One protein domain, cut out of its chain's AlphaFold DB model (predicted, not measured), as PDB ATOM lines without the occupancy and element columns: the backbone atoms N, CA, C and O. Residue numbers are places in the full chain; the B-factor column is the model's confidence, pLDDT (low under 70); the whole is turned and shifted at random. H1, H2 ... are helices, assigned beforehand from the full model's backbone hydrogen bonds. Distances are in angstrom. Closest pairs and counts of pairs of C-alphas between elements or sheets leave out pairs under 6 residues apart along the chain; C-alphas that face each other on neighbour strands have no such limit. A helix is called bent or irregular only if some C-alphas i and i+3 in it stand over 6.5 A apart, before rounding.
ATOM      1  N   ARG A  39     266.073 154.267 257.716       79.81
ATOM      2  CA  ARG A  39     264.602 154.375 257.700       79.81
ATOM      3  C   ARG A  39     264.133 155.836 257.771       79.81
ATOM      4  O   ARG A  39     263.127 156.189 257.153       79.81
ATOM      5  N   SER A  40     264.868 156.682 258.499       84.19
ATOM      6  CA  SER A  40     264.605 158.122 258.594       84.19
ATOM      7  C   SER A  40     264.799 158.824 257.249       84.19
ATOM      8  O   SER A  40     263.922 159.566 256.815       84.19
ATOM      9  N   GLU A  41     265.895 158.532 256.553       85.44
ATOM     10  CA  GLU A  41     266.211 159.100 255.240       85.44
ATOM     11  C   GLU A  41     265.207 158.674 254.167       85.44
ATOM     12  O   GLU A  41     264.668 159.518 253.454       85.44
ATOM     13  N   THR A  42     264.847 157.390 254.131       87.38
ATOM     14  CA  THR A  42     263.809 156.880 253.222       87.38
ATOM     15  C   THR A  42     262.458 157.556 253.480       87.38
ATOM     16  O   THR A  42     261.757 157.944 252.546       87.38
ATOM     17  N   THR A  43     262.094 157.746 254.752       89.12
ATOM     18  CA  THR A  43     260.858 158.450 255.138       89.12
ATOM     19  C   THR A  43     260.903 159.916 254.711       89.12
ATOM     20  O   THR A  43     259.942 160.435 254.146       89.12
ATOM     21  N   ARG A  44     262.036 160.586 254.940       91.62
ATOM     22  CA  ARG A  44     262.249 161.977 254.538       91.62
ATOM     23  C   ARG A  44     262.143 162.137 253.023       91.62
ATOM     24  O   ARG A  44     261.484 163.070 252.571       91.62
ATOM     25  N   ARG A  45     262.722 161.213 252.254       91.00
ATOM     26  CA  ARG A  45     262.660 161.197 250.789       91.00
ATOM     27  C   ARG A  45     261.225 161.063 250.277       91.00
ATOM     28  O   ARG A  45     260.789 161.921 249.518       91.00
ATOM     29  N   LYS A  46     260.456 160.090 250.779       93.19
ATOM     30  CA  LYS A  46     259.028 159.925 250.429       93.19
ATOM     31  C   LYS A  46     258.200 161.182 250.707       93.19
ATOM     32  O   LYS A  46     257.343 161.558 249.914       93.19
ATOM     33  N   ALA A  47     258.463 161.859 251.823       95.81
ATOM     34  CA  ALA A  47     257.786 163.113 252.134       95.81
ATOM     35  C   ALA A  47     258.169 164.246 251.165       95.81
ATOM     36  O   ALA A  47     257.315 165.037 250.782       95.81
ATOM     37  N   ILE A  48     259.433 164.335 250.747       95.88
ATOM     38  CA  ILE A  48     259.885 165.335 249.767       95.88
ATOM     39  C   ILE A  48     259.251 165.078 248.392       95.88
ATOM     40  O   ILE A  48     258.782 166.022 247.756       95.88
ATOM     41  N   GLU A  49     259.170 163.814 247.970       92.94
ATOM     42  CA  GLU A  49     258.490 163.392 246.737       92.94
ATOM     43  C   GLU A  49     257.013 163.816 246.734       92.94
ATOM     44  O   GLU A  49     256.550 164.485 245.807       92.94
ATOM     45  N   ALA A  50     256.292 163.509 247.814       96.19
ATOM     46  CA  ALA A  50     254.897 163.903 247.991       96.19
ATOM     47  C   ALA A  50     254.715 165.431 248.029       96.19
ATOM     48  O   ALA A  50     253.807 165.977 247.401       96.19
ATOM     49  N   ALA A  51     255.603 166.152 248.721       96.94
ATOM     50  CA  ALA A  51     255.554 167.610 248.768       96.94
ATOM     51  C   ALA A  51     255.701 168.224 247.369       96.94
ATOM     52  O   ALA A  51     254.981 169.165 247.036       96.94
ATOM     53  N   PHE A  52     256.592 167.684 246.537       94.88
ATOM     54  CA  PHE A  52     256.746 168.139 245.159       94.88
ATOM     55  C   PHE A  52     255.489 167.878 244.314       94.88
ATOM     56  O   PHE A  52     255.050 168.767 243.580       94.88
ATOM     57  N   ALA A  53     254.875 166.700 244.451       94.25
ATOM     58  CA  ALA A  53     253.626 166.358 243.764       94.25
ATOM     59  C   ALA A  53     252.492 167.343 244.106       94.25
ATOM     60  O   ALA A  53     251.835 167.888 243.219       94.25
ATOM     61  N   ILE A  54     252.321 167.656 245.392       96.38
ATOM     62  CA  ILE A  54     251.316 168.625 245.848       96.38
ATOM     63  C   ILE A  54     251.622 170.022 245.304       96.38
ATOM     64  O   ILE A  54     250.737 170.689 244.778       96.38
ATOM     65  N   LEU A  55     252.871 170.481 245.404       95.00
ATOM     66  CA  LEU A  55     253.253 171.827 244.963       95.00
ATOM     67  C   LEU A  55     253.068 172.030 243.457       95.00
ATOM     68  O   LEU A  55     252.699 173.123 243.038       95.00
ATOM     69  N   THR A  56     253.317 170.999 242.654       91.88
ATOM     70  CA  THR A  56     253.123 171.063 241.199       91.88
ATOM     71  C   THR A  56     251.647 171.052 240.805       91.88
ATOM     72  O   THR A  56     251.278 171.747 239.861       91.88
ATOM     73  N   ARG A  57     250.798 170.323 241.538       94.56
ATOM     74  CA  ARG A  57     249.354 170.214 241.271       94.56
ATOM     75  C   ARG A  57     248.532 171.373 241.848       94.56
ATOM     76  O   ARG A  57     247.606 171.850 241.204       94.56
ATOM     77  N   GLU A  58     248.854 171.817 243.060       95.12
ATOM     78  CA  GLU A  58     248.006 172.694 243.890       95.12
ATOM     79  C   GLU A  58     248.721 173.987 244.329       95.12
ATOM     80  O   GLU A  58     248.145 174.847 245.007       95.12
ATOM     81  N   GLY A  59     249.994 174.145 243.960       93.19
ATOM     82  CA  GLY A  59     250.818 175.275 244.369       93.19
ATOM     83  C   GLY A  59     251.135 175.284 245.867       93.19
ATOM     84  O   GLY A  59     250.816 174.375 246.635       93.19
ATOM     85  N   VAL A  60     251.763 176.373 246.322       94.69
ATOM     86  CA  VAL A  60     252.207 176.511 247.722       94.69
ATOM     87  C   VAL A  60     251.040 176.421 248.702       94.69
ATOM     88  O   VAL A  60     251.224 175.922 249.810       94.69
ATOM     89  N   LYS A  61     249.835 176.875 248.334       94.62
ATOM     90  CA  LYS A  61     248.663 176.846 249.224       94.62
ATOM     91  C   LYS A  61     248.213 175.417 249.551       94.62
ATOM     92  O   LYS A  61     247.909 175.178 250.716       94.62
ATOM     93  N   GLY A  62     248.277 174.489 248.592       96.44
ATOM     94  CA  GLY A  62     247.909 173.081 248.792       96.44
ATOM     95  C   GLY A  62     248.842 172.311 249.729       96.44
ATOM     96  O   GLY A  62     248.444 171.312 250.321       96.44
ATOM     97  N   LEU A  63     250.072 172.794 249.952       97.88
ATOM     98  CA  LEU A  63     251.004 172.136 250.868       97.88
ATOM     99  C   LEU A  63     250.596 172.366 252.332       97.88
ATOM    100  O   LEU A  63     250.823 173.438 252.904       97.88
ATOM    101  N   THR A  64     250.039 171.331 252.951       97.56
ATOM    102  CA  THR A  64     249.701 171.249 254.376       97.56
ATOM    103  C   THR A  64     250.222 169.927 254.932       97.56
ATOM    104  O   THR A  64     250.558 169.022 254.176       97.56
ATOM    105  N   PHE A  65     250.298 169.782 256.256       97.75
ATOM    106  CA  PHE A  65     250.681 168.492 256.838       97.75
ATOM    107  C   PHE A  65     249.637 167.394 256.602       97.75
ATOM    108  O   PHE A  65     250.004 166.225 256.591       97.75
ATOM    109  N   ASP A  66     248.370 167.758 256.404       98.00
ATOM    110  CA  ASP A  66     247.305 166.794 256.129       98.00
ATOM    111  C   ASP A  66     247.379 166.294 254.683       98.00
ATOM    112  O   ASP A  66     247.452 165.086 254.467       98.00
ATOM    113  N   SER A  67     247.491 167.203 253.705       98.19
ATOM    114  CA  SER A  67     247.710 166.816 252.303       98.19
ATOM    115  C   SER A  67     249.021 166.047 252.128       98.19
ATOM    116  O   SER A  67     249.065 165.052 251.411       98.19
ATOM    117  N   LEU A  68     250.078 166.432 252.851       97.88
ATOM    118  CA  LEU A  68     251.353 165.720 252.820       97.88
ATOM    119  C   LEU A  68     251.261 164.313 253.419       97.88
ATOM    120  O   LEU A  68     251.852 163.383 252.874       97.88
ATOM    121  N   ALA A  69     250.536 164.137 254.527       97.75
ATOM    122  CA  ALA A  69     250.313 162.819 255.119       97.75
ATOM    123  C   ALA A  69     249.539 161.905 254.163       97.75
ATOM    124  O   ALA A  69     249.909 160.745 253.987       97.75
ATOM    125  N   GLN A  70     248.514 162.450 253.507       98.00
ATOM    126  CA  GLN A  70     247.711 161.733 252.524       98.00
ATOM    127  C   GLN A  70     248.537 161.304 251.304       98.00
ATOM    128  O   GLN A  70     248.494 160.139 250.925       98.00
ATOM    129  N   GLU A  71     249.306 162.219 250.712       97.50
ATOM    130  CA  GLU A  71     250.097 161.947 249.504       97.50
ATOM    131  C   GLU A  71     251.300 161.027 249.794       97.50
ATOM    132  O   GLU A  71     251.630 160.164 248.988       97.50
ATOM    133  N   SER A  72     251.957 161.172 250.953       96.12
ATOM    134  CA  SER A  72     253.157 160.382 251.291       96.12
ATOM    135  C   SER A  72     252.873 159.034 251.961       96.12
ATOM    136  O   SER A  72     253.775 158.198 252.055       96.12
ATOM    137  N   GLY A  73     251.668 158.838 252.507       96.19
ATOM    138  CA  GLY A  73     251.340 157.700 253.373       96.19
ATOM    139  C   GLY A  73     252.053 157.712 254.735       96.19
ATOM    140  O   GLY A  73     252.014 156.718 255.462       96.19
ATOM    141  N   ILE A  74     252.726 158.810 255.100       96.38
ATOM    142  CA  ILE A  74     253.399 158.984 256.394       96.38
ATOM    143  C   ILE A  74     252.434 159.672 257.361       96.38
ATOM    144  O   ILE A  74     251.742 160.620 257.002       96.38
ATOM    145  N   SER A  75     252.412 159.241 258.624       96.38
ATOM    146  CA  SER A  75     251.566 159.883 259.632       96.38
ATOM    147  C   SER A  75     251.943 161.354 259.856       96.38
ATOM    148  O   SER A  75     253.115 161.740 259.801       96.38
ATOM    149  N   LYS A  76     250.949 162.181 260.205       95.31
ATOM    150  CA  LYS A  76     251.147 163.604 260.526       95.31
ATOM    151  C   LYS A  76     252.216 163.816 261.605       95.31
ATOM    152  O   LYS A  76     253.094 164.658 261.440       95.31
ATOM    153  N   GLY A  77     252.198 163.003 262.668       94.62
ATOM    154  CA  GLY A  77     253.212 163.036 263.727       94.62
ATOM    155  C   GLY A  77     254.623 162.697 263.225       94.62
ATOM    156  O   GLY A  77     255.581 163.385 263.578       94.62
ATOM    157  N   GLY A  78     254.752 161.704 262.338       93.81
ATOM    158  CA  GLY A  78     256.028 161.357 261.706       93.81
ATOM    159  C   GLY A  78     256.582 162.491 260.841       93.81
ATOM    160  O   GLY A  78     257.764 162.824 260.931       93.81
ATOM    161  N   LEU A  79     255.726 163.153 260.061       95.38
ATOM    162  CA  LEU A  79     256.110 164.318 259.258       95.38
ATOM    163  C   LEU A  79     256.510 165.517 260.129       95.38
ATOM    164  O   LEU A  79     257.491 166.204 259.830       95.38
ATOM    165  N   MET A  80     255.786 165.772 261.222       94.00
ATOM    166  CA  MET A  80     256.117 166.851 262.158       94.00
ATOM    167  C   MET A  80     257.472 166.627 262.831       94.00
ATOM    168  O   MET A  80     258.229 167.584 262.986       94.00
ATOM    169  N   HIS A  81     257.824 165.379 263.148       91.94
ATOM    170  CA  HIS A  81     259.158 165.043 263.645       91.94
ATOM    171  C   HIS A  81     260.260 165.371 262.617       91.94
ATOM    172  O   HIS A  81     261.323 165.863 262.988       91.94
ATOM    173  N   GLN A  82     259.998 165.156 261.323       90.19
ATOM    174  CA  GLN A  82     260.976 165.361 260.245       90.19
ATOM    175  C   GLN A  82     261.177 166.827 259.831       90.19
ATOM    176  O   GLN A  82     262.300 167.223 259.499       90.19
ATOM    177  N   PHE A  83     260.108 167.629 259.804       94.06
ATOM    178  CA  PHE A  83     260.141 168.971 259.199       94.06
ATOM    179  C   PHE A  83     259.660 170.097 260.112       94.06
ATOM    180  O   PHE A  83     260.001 171.254 259.862       94.06
ATOM    181  N   ARG A  84     258.890 169.782 261.162       93.94
ATOM    182  CA  ARG A  84     258.254 170.699 262.134       93.94
ATOM    183  C   ARG A  84     257.265 171.724 261.567       93.94
ATOM    184  O   ARG A  84     256.245 171.982 262.192       93.94
ATOM    185  N   THR A  85     257.540 172.315 260.407       96.81
ATOM    186  CA  THR A  85     256.754 173.393 259.794       96.81
ATOM    187  C   THR A  85     256.649 173.219 258.280       96.81
ATOM    188  O   THR A  85     257.486 172.565 257.657       96.81
ATOM    189  N   LYS A  86     255.660 173.881 257.667       95.19
ATOM    190  CA  LYS A  86     255.528 173.981 256.204       95.19
ATOM    191  C   LYS A  86     256.788 174.557 255.547       95.19
ATOM    192  O   LYS A  86     257.265 174.007 254.562       95.19
ATOM    193  N   ASN A  87     257.370 175.610 256.127       96.19
ATOM    194  CA  ASN A  87     258.628 176.184 255.637       96.19
ATOM    195  C   ASN A  87     259.799 175.199 255.753       96.19
ATOM    196  O   ASN A  87     260.668 175.184 254.887       96.19
ATOM    197  N   GLY A  88     259.804 174.341 256.776       96.75
ATOM    198  CA  GLY A  88     260.776 173.256 256.909       96.75
ATOM    199  C   GLY A  88     260.689 172.243 255.766       96.75
ATOM    200  O   GLY A  88     261.724 171.833 255.243       96.75
ATOM    201  N   VAL A  89     259.474 171.896 255.327       96.38
ATOM    202  CA  VAL A  89     259.254 171.037 254.148       96.38
ATOM    203  C   VAL A  89     259.767 171.725 252.879       96.38
ATOM    204  O   VAL A  89     260.532 171.127 252.129       96.38
ATOM    205  N   LEU A  90     259.409 172.996 252.668       95.56
ATOM    206  CA  LEU A  90     259.854 173.768 251.500       95.56
ATOM    207  C   LEU A  90     261.381 173.879 251.434       95.56
ATOM    208  O   LEU A  90     261.971 173.642 250.382       95.56
ATOM    209  N   LYS A  91     262.031 174.183 252.562       95.56
ATOM    210  CA  LYS A  91     263.494 174.240 252.644       95.56
ATOM    211  C   LYS A  91     264.117 172.883 252.328       95.56
ATOM    212  O   LYS A  91     265.065 172.828 251.556       95.56
ATOM    213  N   ALA A  92     263.578 171.800 252.886       94.31
ATOM    214  CA  ALA A  92     264.089 170.457 252.629       94.31
ATOM    215  C   ALA A  92     263.972 170.059 251.150       94.31
ATOM    216  O   ALA A  92     264.905 169.472 250.611       94.31
ATOM    217  N   LEU A  93     262.869 170.414 250.488       93.44
ATOM    218  CA  LEU A  93     262.695 170.183 249.054       93.44
ATOM    219  C   LEU A  93     263.692 170.998 248.215       93.44
ATOM    220  O   LEU A  93     264.282 170.458 247.282       93.44
ATOM    221  N   LEU A  94     263.923 172.269 248.559       91.12
ATOM    222  CA  LEU A  94     264.931 173.099 247.889       91.12
ATOM    223  C   LEU A  94     266.347 172.547 248.084       91.12
ATOM    224  O   LEU A  94     267.120 172.496 247.131       91.12
ATOM    225  N   ASP A  95     266.689 172.131 249.303       90.94
ATOM    226  CA  ASP A  95     267.995 171.544 249.613       90.94
ATOM    227  C   ASP A  95     268.195 170.228 248.843       90.94
ATOM    228  O   ASP A  95     269.263 170.009 248.274       90.94
ATOM    229  N   PHE A  96     267.149 169.402 248.730       88.19
ATOM    230  CA  PHE A  96     267.171 168.187 247.917       88.19
ATOM    231  C   PHE A  96     267.416 168.489 246.427       88.19
ATOM    232  O   PHE A  96     268.273 167.874 245.797       88.19
ATOM    233  N   GLN A  97     266.717 169.478 245.859       84.81
ATOM    234  CA  GLN A  97     266.929 169.881 244.463       84.81
ATOM    235  C   GLN A  97     268.348 170.405 244.217       84.81
ATOM    236  O   GLN A  97     268.955 170.052 243.208       84.81
ATOM    237  N   LYS A  98     268.894 171.209 245.140       85.75
ATOM    238  CA  LYS A  98     270.276 171.705 245.055       85.75
ATOM    239  C   LYS A  98     271.284 170.564 245.027       85.75
ATOM    240  O   LYS A  98     272.132 170.546 244.145       85.75
ATOM    241  N   GLN A  99     271.152 169.593 245.930       84.94
ATOM    242  CA  GLN A  99     272.043 168.431 245.970       84.94
ATOM    243  C   GLN A  99     272.026 167.649 244.653       84.94
ATOM    244  O   GLN A  99     273.072 167.188 244.192       84.94
ATOM    245  N   ASP A 100     270.857 167.528 244.025       81.56
ATOM    246  CA  ASP A 100     270.747 166.836 242.747       81.56
ATOM    247  C   ASP A 100     271.368 167.642 241.592       81.56
ATOM    248  O   ASP A 100     272.043 167.081 240.728       81.56
ATOM    249  N   PHE A 101     271.227 168.972 241.597       78.75
ATOM    250  CA  PHE A 101     271.935 169.835 240.645       78.75
ATOM    251  C   PHE A 101     273.452 169.800 240.843       78.75
ATOM    252  O   PHE A 101     274.184 169.691 239.860       78.75
ATOM    253  N   ASP A 102     273.933 169.802 242.086       81.62
ATOM    254  CA  ASP A 102     275.359 169.675 242.398       81.62
ATOM    255  C   ASP A 102     275.916 168.332 241.906       81.62
ATOM    256  O   ASP A 102     277.040 168.262 241.407       81.62
ATOM    257  N   ARG A 103     275.125 167.255 241.999       82.50
ATOM    258  CA  ARG A 103     275.476 165.941 241.442       82.50
ATOM    259  C   ARG A 103     275.616 165.998 239.921       82.50
ATOM    260  O   ARG A 103     276.623 165.530 239.394       82.50
ATOM    261  N   ILE A 104     274.654 166.604 239.225       80.94
ATOM    262  CA  ILE A 104     274.718 166.800 237.767       80.94
ATOM    263  C   ILE A 104     275.961 167.618 237.394       80.94
ATOM    264  O   ILE A 104     276.709 167.222 236.500       80.94
ATOM    265  N   ALA A 105     276.220 168.719 238.101       77.31
ATOM    266  CA  ALA A 105     277.380 169.569 237.856       77.31
ATOM    267  C   ALA A 105     278.701 168.808 238.023       77.31
ATOM    268  O   ALA A 105     279.547 168.856 237.129       77.31
ATOM    269  N   ARG A 106     278.861 168.042 239.110       80.31
ATOM    270  CA  ARG A 106     280.060 167.217 239.335       80.31
ATOM    271  C   ARG A 106     280.292 166.207 238.213       80.31
ATOM    272  O   ARG A 106     281.417 166.096 237.735       80.31
ATOM    273  N   ASN A 107     279.243 165.529 237.751       80.31
ATOM    274  CA  ASN A 107     279.359 164.520 236.695       80.31
ATOM    275  C   ASN A 107     279.813 165.112 235.352       80.31
ATOM    276  O   ASN A 107     280.494 164.438 234.586       80.31
ATOM    277  N   HIS A 108     279.452 166.365 235.066       77.62
ATOM    278  CA  HIS A 108     279.822 167.032 233.815       77.62
ATOM    279  C   HIS A 108     281.160 167.777 233.872       77.62
ATOM    280  O   HIS A 108     281.807 167.922 232.840       77.62
ATOM    281  N   LEU A 109     281.596 168.228 235.050       70.62
ATOM    282  CA  LEU A 109     282.895 168.887 235.233       70.62
ATOM    283  C   LEU A 109     284.059 167.893 235.393       70.62
ATOM    284  O   LEU A 109     285.217 168.287 235.299       70.62
ATOM    285  N   ALA A 110     283.760 166.614 235.628       69.38
ATOM    286  CA  ALA A 110     284.747 165.542 235.736       69.38
ATOM    287  C   ALA A 110     285.054 164.841 234.396       69.38
ATOM    288  O   ALA A 110     285.801 163.865 234.383       69.38
ATOM    289  N   SER A 111     284.480 165.285 233.268       64.19
ATOM    290  CA  SER A 111     284.730 164.642 231.973       64.19
ATOM    291  C   SER A 111     286.124 164.993 231.444       64.19
ATOM    292  O   SER A 111     286.374 166.136 231.047       64.19
ATOM    293  N   GLU A 112     287.024 164.014 231.405       60.22
ATOM    294  CA  GLU A 112     288.352 164.162 230.809       60.22
ATOM    295  C   GLU A 112     288.249 164.418 229.289       60.22
ATOM    296  O   GLU A 112     287.451 163.796 228.591       60.22
ATOM    297  N   GLY A 113     289.048 165.356 228.769       64.75
ATOM    298  CA  GLY A 113     289.204 165.599 227.325       64.75
ATOM    299  C   GLY A 113     288.255 166.617 226.672       64.75
ATOM    300  O   GLY A 113     288.540 167.049 225.559       64.75
ATOM    301  N   ALA A 114     287.182 167.059 227.337       70.88
ATOM    302  CA  ALA A 114     286.296 168.112 226.818       70.88
ATOM    303  C   ALA A 114     286.798 169.519 227.181       70.88
ATOM    304  O   ALA A 114     287.286 169.747 228.294       70.88
ATOM    305  N   SER A 115     286.630 170.495 226.286       84.44
ATOM    306  CA  SER A 115     286.902 171.903 226.594       84.44
ATOM    307  C   SER A 115     285.969 172.421 227.694       84.44
ATOM    308  O   SER A 115     284.840 171.957 227.866       84.44
ATOM    309  N   LYS A 116     286.403 173.454 228.426       81.69
ATOM    310  CA  LYS A 116     285.596 174.066 229.497       81.69
ATOM    311  C   LYS A 116     284.218 174.536 229.002       81.69
ATOM    312  O   LYS A 116     283.235 174.421 229.727       81.69
ATOM    313  N   THR A 117     284.134 175.028 227.766       84.81
ATOM    314  CA  THR A 117     282.878 175.460 227.134       84.81
ATOM    315  C   THR A 117     281.915 174.289 226.927       84.81
ATOM    316  O   THR A 117     280.735 174.402 227.254       84.81
ATOM    317  N   GLU A 118     282.411 173.149 226.441       83.62
ATOM    318  CA  GLU A 118     281.606 171.937 226.226       83.62
ATOM    319  C   GLU A 118     281.106 171.345 227.546       83.62
ATOM    320  O   GLU A 118     279.946 170.937 227.636       83.62
ATOM    321  N   GLN A 119     281.940 171.356 228.590       79.69
ATOM    322  CA  GLN A 119     281.549 170.907 229.930       79.69
ATOM    323  C   GLN A 119     280.425 171.774 230.507       79.69
ATOM    324  O   GLN A 119     279.414 171.252 230.985       79.69
ATOM    325  N   ILE A 120     280.561 173.104 230.414       84.12
ATOM    326  CA  ILE A 120     279.545 174.053 230.894       84.12
ATOM    327  C   ILE A 120     278.230 173.862 230.134       84.12
ATOM    328  O   ILE A 120     277.175 173.766 230.762       84.12
ATOM    329  N   LEU A 121     278.277 173.767 228.802       85.94
ATOM    330  CA  LEU A 121     277.074 173.577 227.993       85.94
ATOM    331  C   LEU A 121     276.407 172.225 228.288       85.94
ATOM    332  O   LEU A 121     275.185 172.156 228.422       85.94
ATOM    333  N   SER A 122     277.194 171.164 228.466       84.81
ATOM    334  CA  SER A 122     276.686 169.834 228.829       84.81
ATOM    335  C   SER A 122     275.992 169.841 230.191       84.81
ATOM    336  O   SER A 122     274.869 169.348 230.312       84.81
ATOM    337  N   MET A 123     276.603 170.478 231.196       84.75
ATOM    338  CA  MET A 123     276.000 170.691 232.514       84.75
ATOM    339  C   MET A 123     274.691 171.488 232.422       84.75
ATOM    340  O   MET A 123     273.705 171.122 233.069       84.75
ATOM    341  N   GLN A 124     274.660 172.569 231.636       84.62
ATOM    342  CA  GLN A 124     273.458 173.388 231.448       84.62
ATOM    343  C   GLN A 124     272.333 172.568 230.813       84.62
ATOM    344  O   GLN A 124     271.226 172.531 231.349       84.62
ATOM    345  N   ILE A 125     272.616 171.851 229.722       88.12
ATOM    346  CA  ILE A 125     271.643 170.985 229.042       88.12
ATOM    347  C   ILE A 125     271.115 169.908 229.996       88.12
ATOM    348  O   ILE A 125     269.906 169.671 230.047       88.12
ATOM    349  N   ALA A 126     271.990 169.267 230.772       84.38
ATOM    350  CA  ALA A 126     271.590 168.251 231.739       84.38
ATOM    351  C   ALA A 126     270.711 168.830 232.855       84.38
ATOM    352  O   ALA A 126     269.671 168.255 233.171       84.38
ATOM    353  N   THR A 127     271.067 170.002 233.385       82.50
ATOM    354  CA  THR A 127     270.273 170.728 234.387       82.50
ATOM    355  C   THR A 127     268.886 171.088 233.855       82.50
ATOM    356  O   THR A 127     267.887 170.796 234.515       82.50
ATOM    357  N   TYR A 128     268.791 171.650 232.643       82.94
ATOM    358  CA  TYR A 128     267.504 171.973 232.017       82.94
ATOM    359  C   TYR A 128     266.648 170.727 231.792       82.94
ATOM    360  O   TYR A 128     265.469 170.732 232.138       82.94
ATOM    361  N   ARG A 129     267.239 169.636 231.287       82.50
ATOM    362  CA  ARG A 129     266.538 168.350 231.115       82.50
ATOM    363  C   ARG A 129     266.045 167.781 232.440       82.50
ATOM    364  O   ARG A 129     264.968 167.195 232.500       82.50
ATOM    365  N   ALA A 130     266.840 167.915 233.494       78.56
ATOM    366  CA  ALA A 130     266.484 167.447 234.821       78.56
ATOM    367  C   ALA A 130     265.325 168.270 235.405       78.56
ATOM    368  O   ALA A 130     264.399 167.696 235.977       78.56
ATOM    369  N   ALA A 131     265.346 169.591 235.220       75.00
ATOM    370  CA  ALA A 131     264.275 170.492 235.636       75.00
ATOM    371  C   ALA A 131     262.981 170.311 234.821       75.00
ATOM    372  O   ALA A 131     261.895 170.473 235.370       75.00
ATOM    373  N   SER A 132     263.080 169.954 233.536       73.31
ATOM    374  CA  SER A 132     261.923 169.775 232.649       73.31
ATOM    375  C   SER A 132     261.268 168.393 232.742       73.31
ATOM    376  O   SER A 132     260.159 168.213 232.242       73.31
ATOM    377  N   LYS A 133     261.935 167.390 233.331       68.94
ATOM    378  CA  LYS A 133     261.362 166.048 233.525       68.94
ATOM    379  C   LYS A 133     260.447 166.012 234.760       68.94
ATOM    380  O   LYS A 133     260.829 166.551 235.800       68.94
ATOM    381  N   PRO A 134     259.298 165.307 234.707       57.62
ATOM    382  CA  PRO A 134     258.481 165.066 235.892       57.62
ATOM    383  C   PRO A 134     259.316 164.347 236.955       57.62
ATOM    384  O   PRO A 134     259.911 163.299 236.686       57.62
ATOM    385  N   MET A 135     259.359 164.899 238.169       60.28
ATOM    386  CA  MET A 135     260.198 164.373 239.252       60.28
ATOM    387  C   MET A 135     259.835 162.921 239.629       60.28
ATOM    388  O   MET A 135     260.700 162.184 240.089       60.28
TER     389      MET A 135
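AT A GLANCE: This is residues 39 to 135 of the 143 residues of the protein "Transcriptional regulator, TetR family" of Collimonas sp. OK607 (UniProt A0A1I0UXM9). A small head, in which H1 crosses the first part of H4 and H2 and H3 lie beyond H1, bears a long arm: the helical hairpin of H4 and H5, whose far part reaches well away from the head. The 97 printed residues hold five named helices, H1 to H5 in chain order, and no named strand; the class is all helix. The whole is loose, with a radius of gyration of the C-alphas of 16.4 A, and elongated, spanning 51 by 27 by 19 A.

HOW THE PARTS SIT: Begin at H4, residues 86 to 109. Its residues 89 to 93 alone touch H1, residues 39 to 62, about perpendicular at 73 degrees; the closest C-alphas, Ile 48 and Leu 93, are 5.6 A apart. H2, residues 65 to 72, touches H1 at a steep tilt of 66 degrees, opposite ways, closest at C-alphas Ala 50 and Ser 72, 5.1 A. H3, residues 76 to 83, touches H2, about perpendicular at 87 degrees, closest at C-alphas Ala 69 and Lys 76, 5.5 A. H5, residues 116 to 132, forms a hairpin with H4, touching its residues 101 to 109 alone, opposite ways at 36 degrees, only just steep; the closest C-alphas, His 108 and Met 123, are 5.4 A apart. H5 is apart from H1, H2 and H3. In H2, H3, H4 and H5 every O i to N i+4 pair is within hydrogen-bond range; in H1, 17 of 20.

IN THESE COORDINATES: Find C-alpha 86 at (255.528, 173.981, 256.204); from there H4 runs 34.9 A to C-alpha 109. H1 starts at (264.602, 154.375, 257.700) and measures 26.6 A; look near residue 56 for a kink of 94 degrees, and see that it is irregular, C-alphas 57 and 60 being 9.5 A apart. H2 measures 10.1 A and H3 10.6 A. H5 runs 24.3 A to C-alpha 132 at (261.923, 169.775, 232.649).

THE WHOLE: The farthest C-alphas, Gly 77 and Gly 113, are 51.3 A apart. The printed part has no cut and no long link. Look for pLDDT under 70 at residues 110 to 113 and 133 to 135.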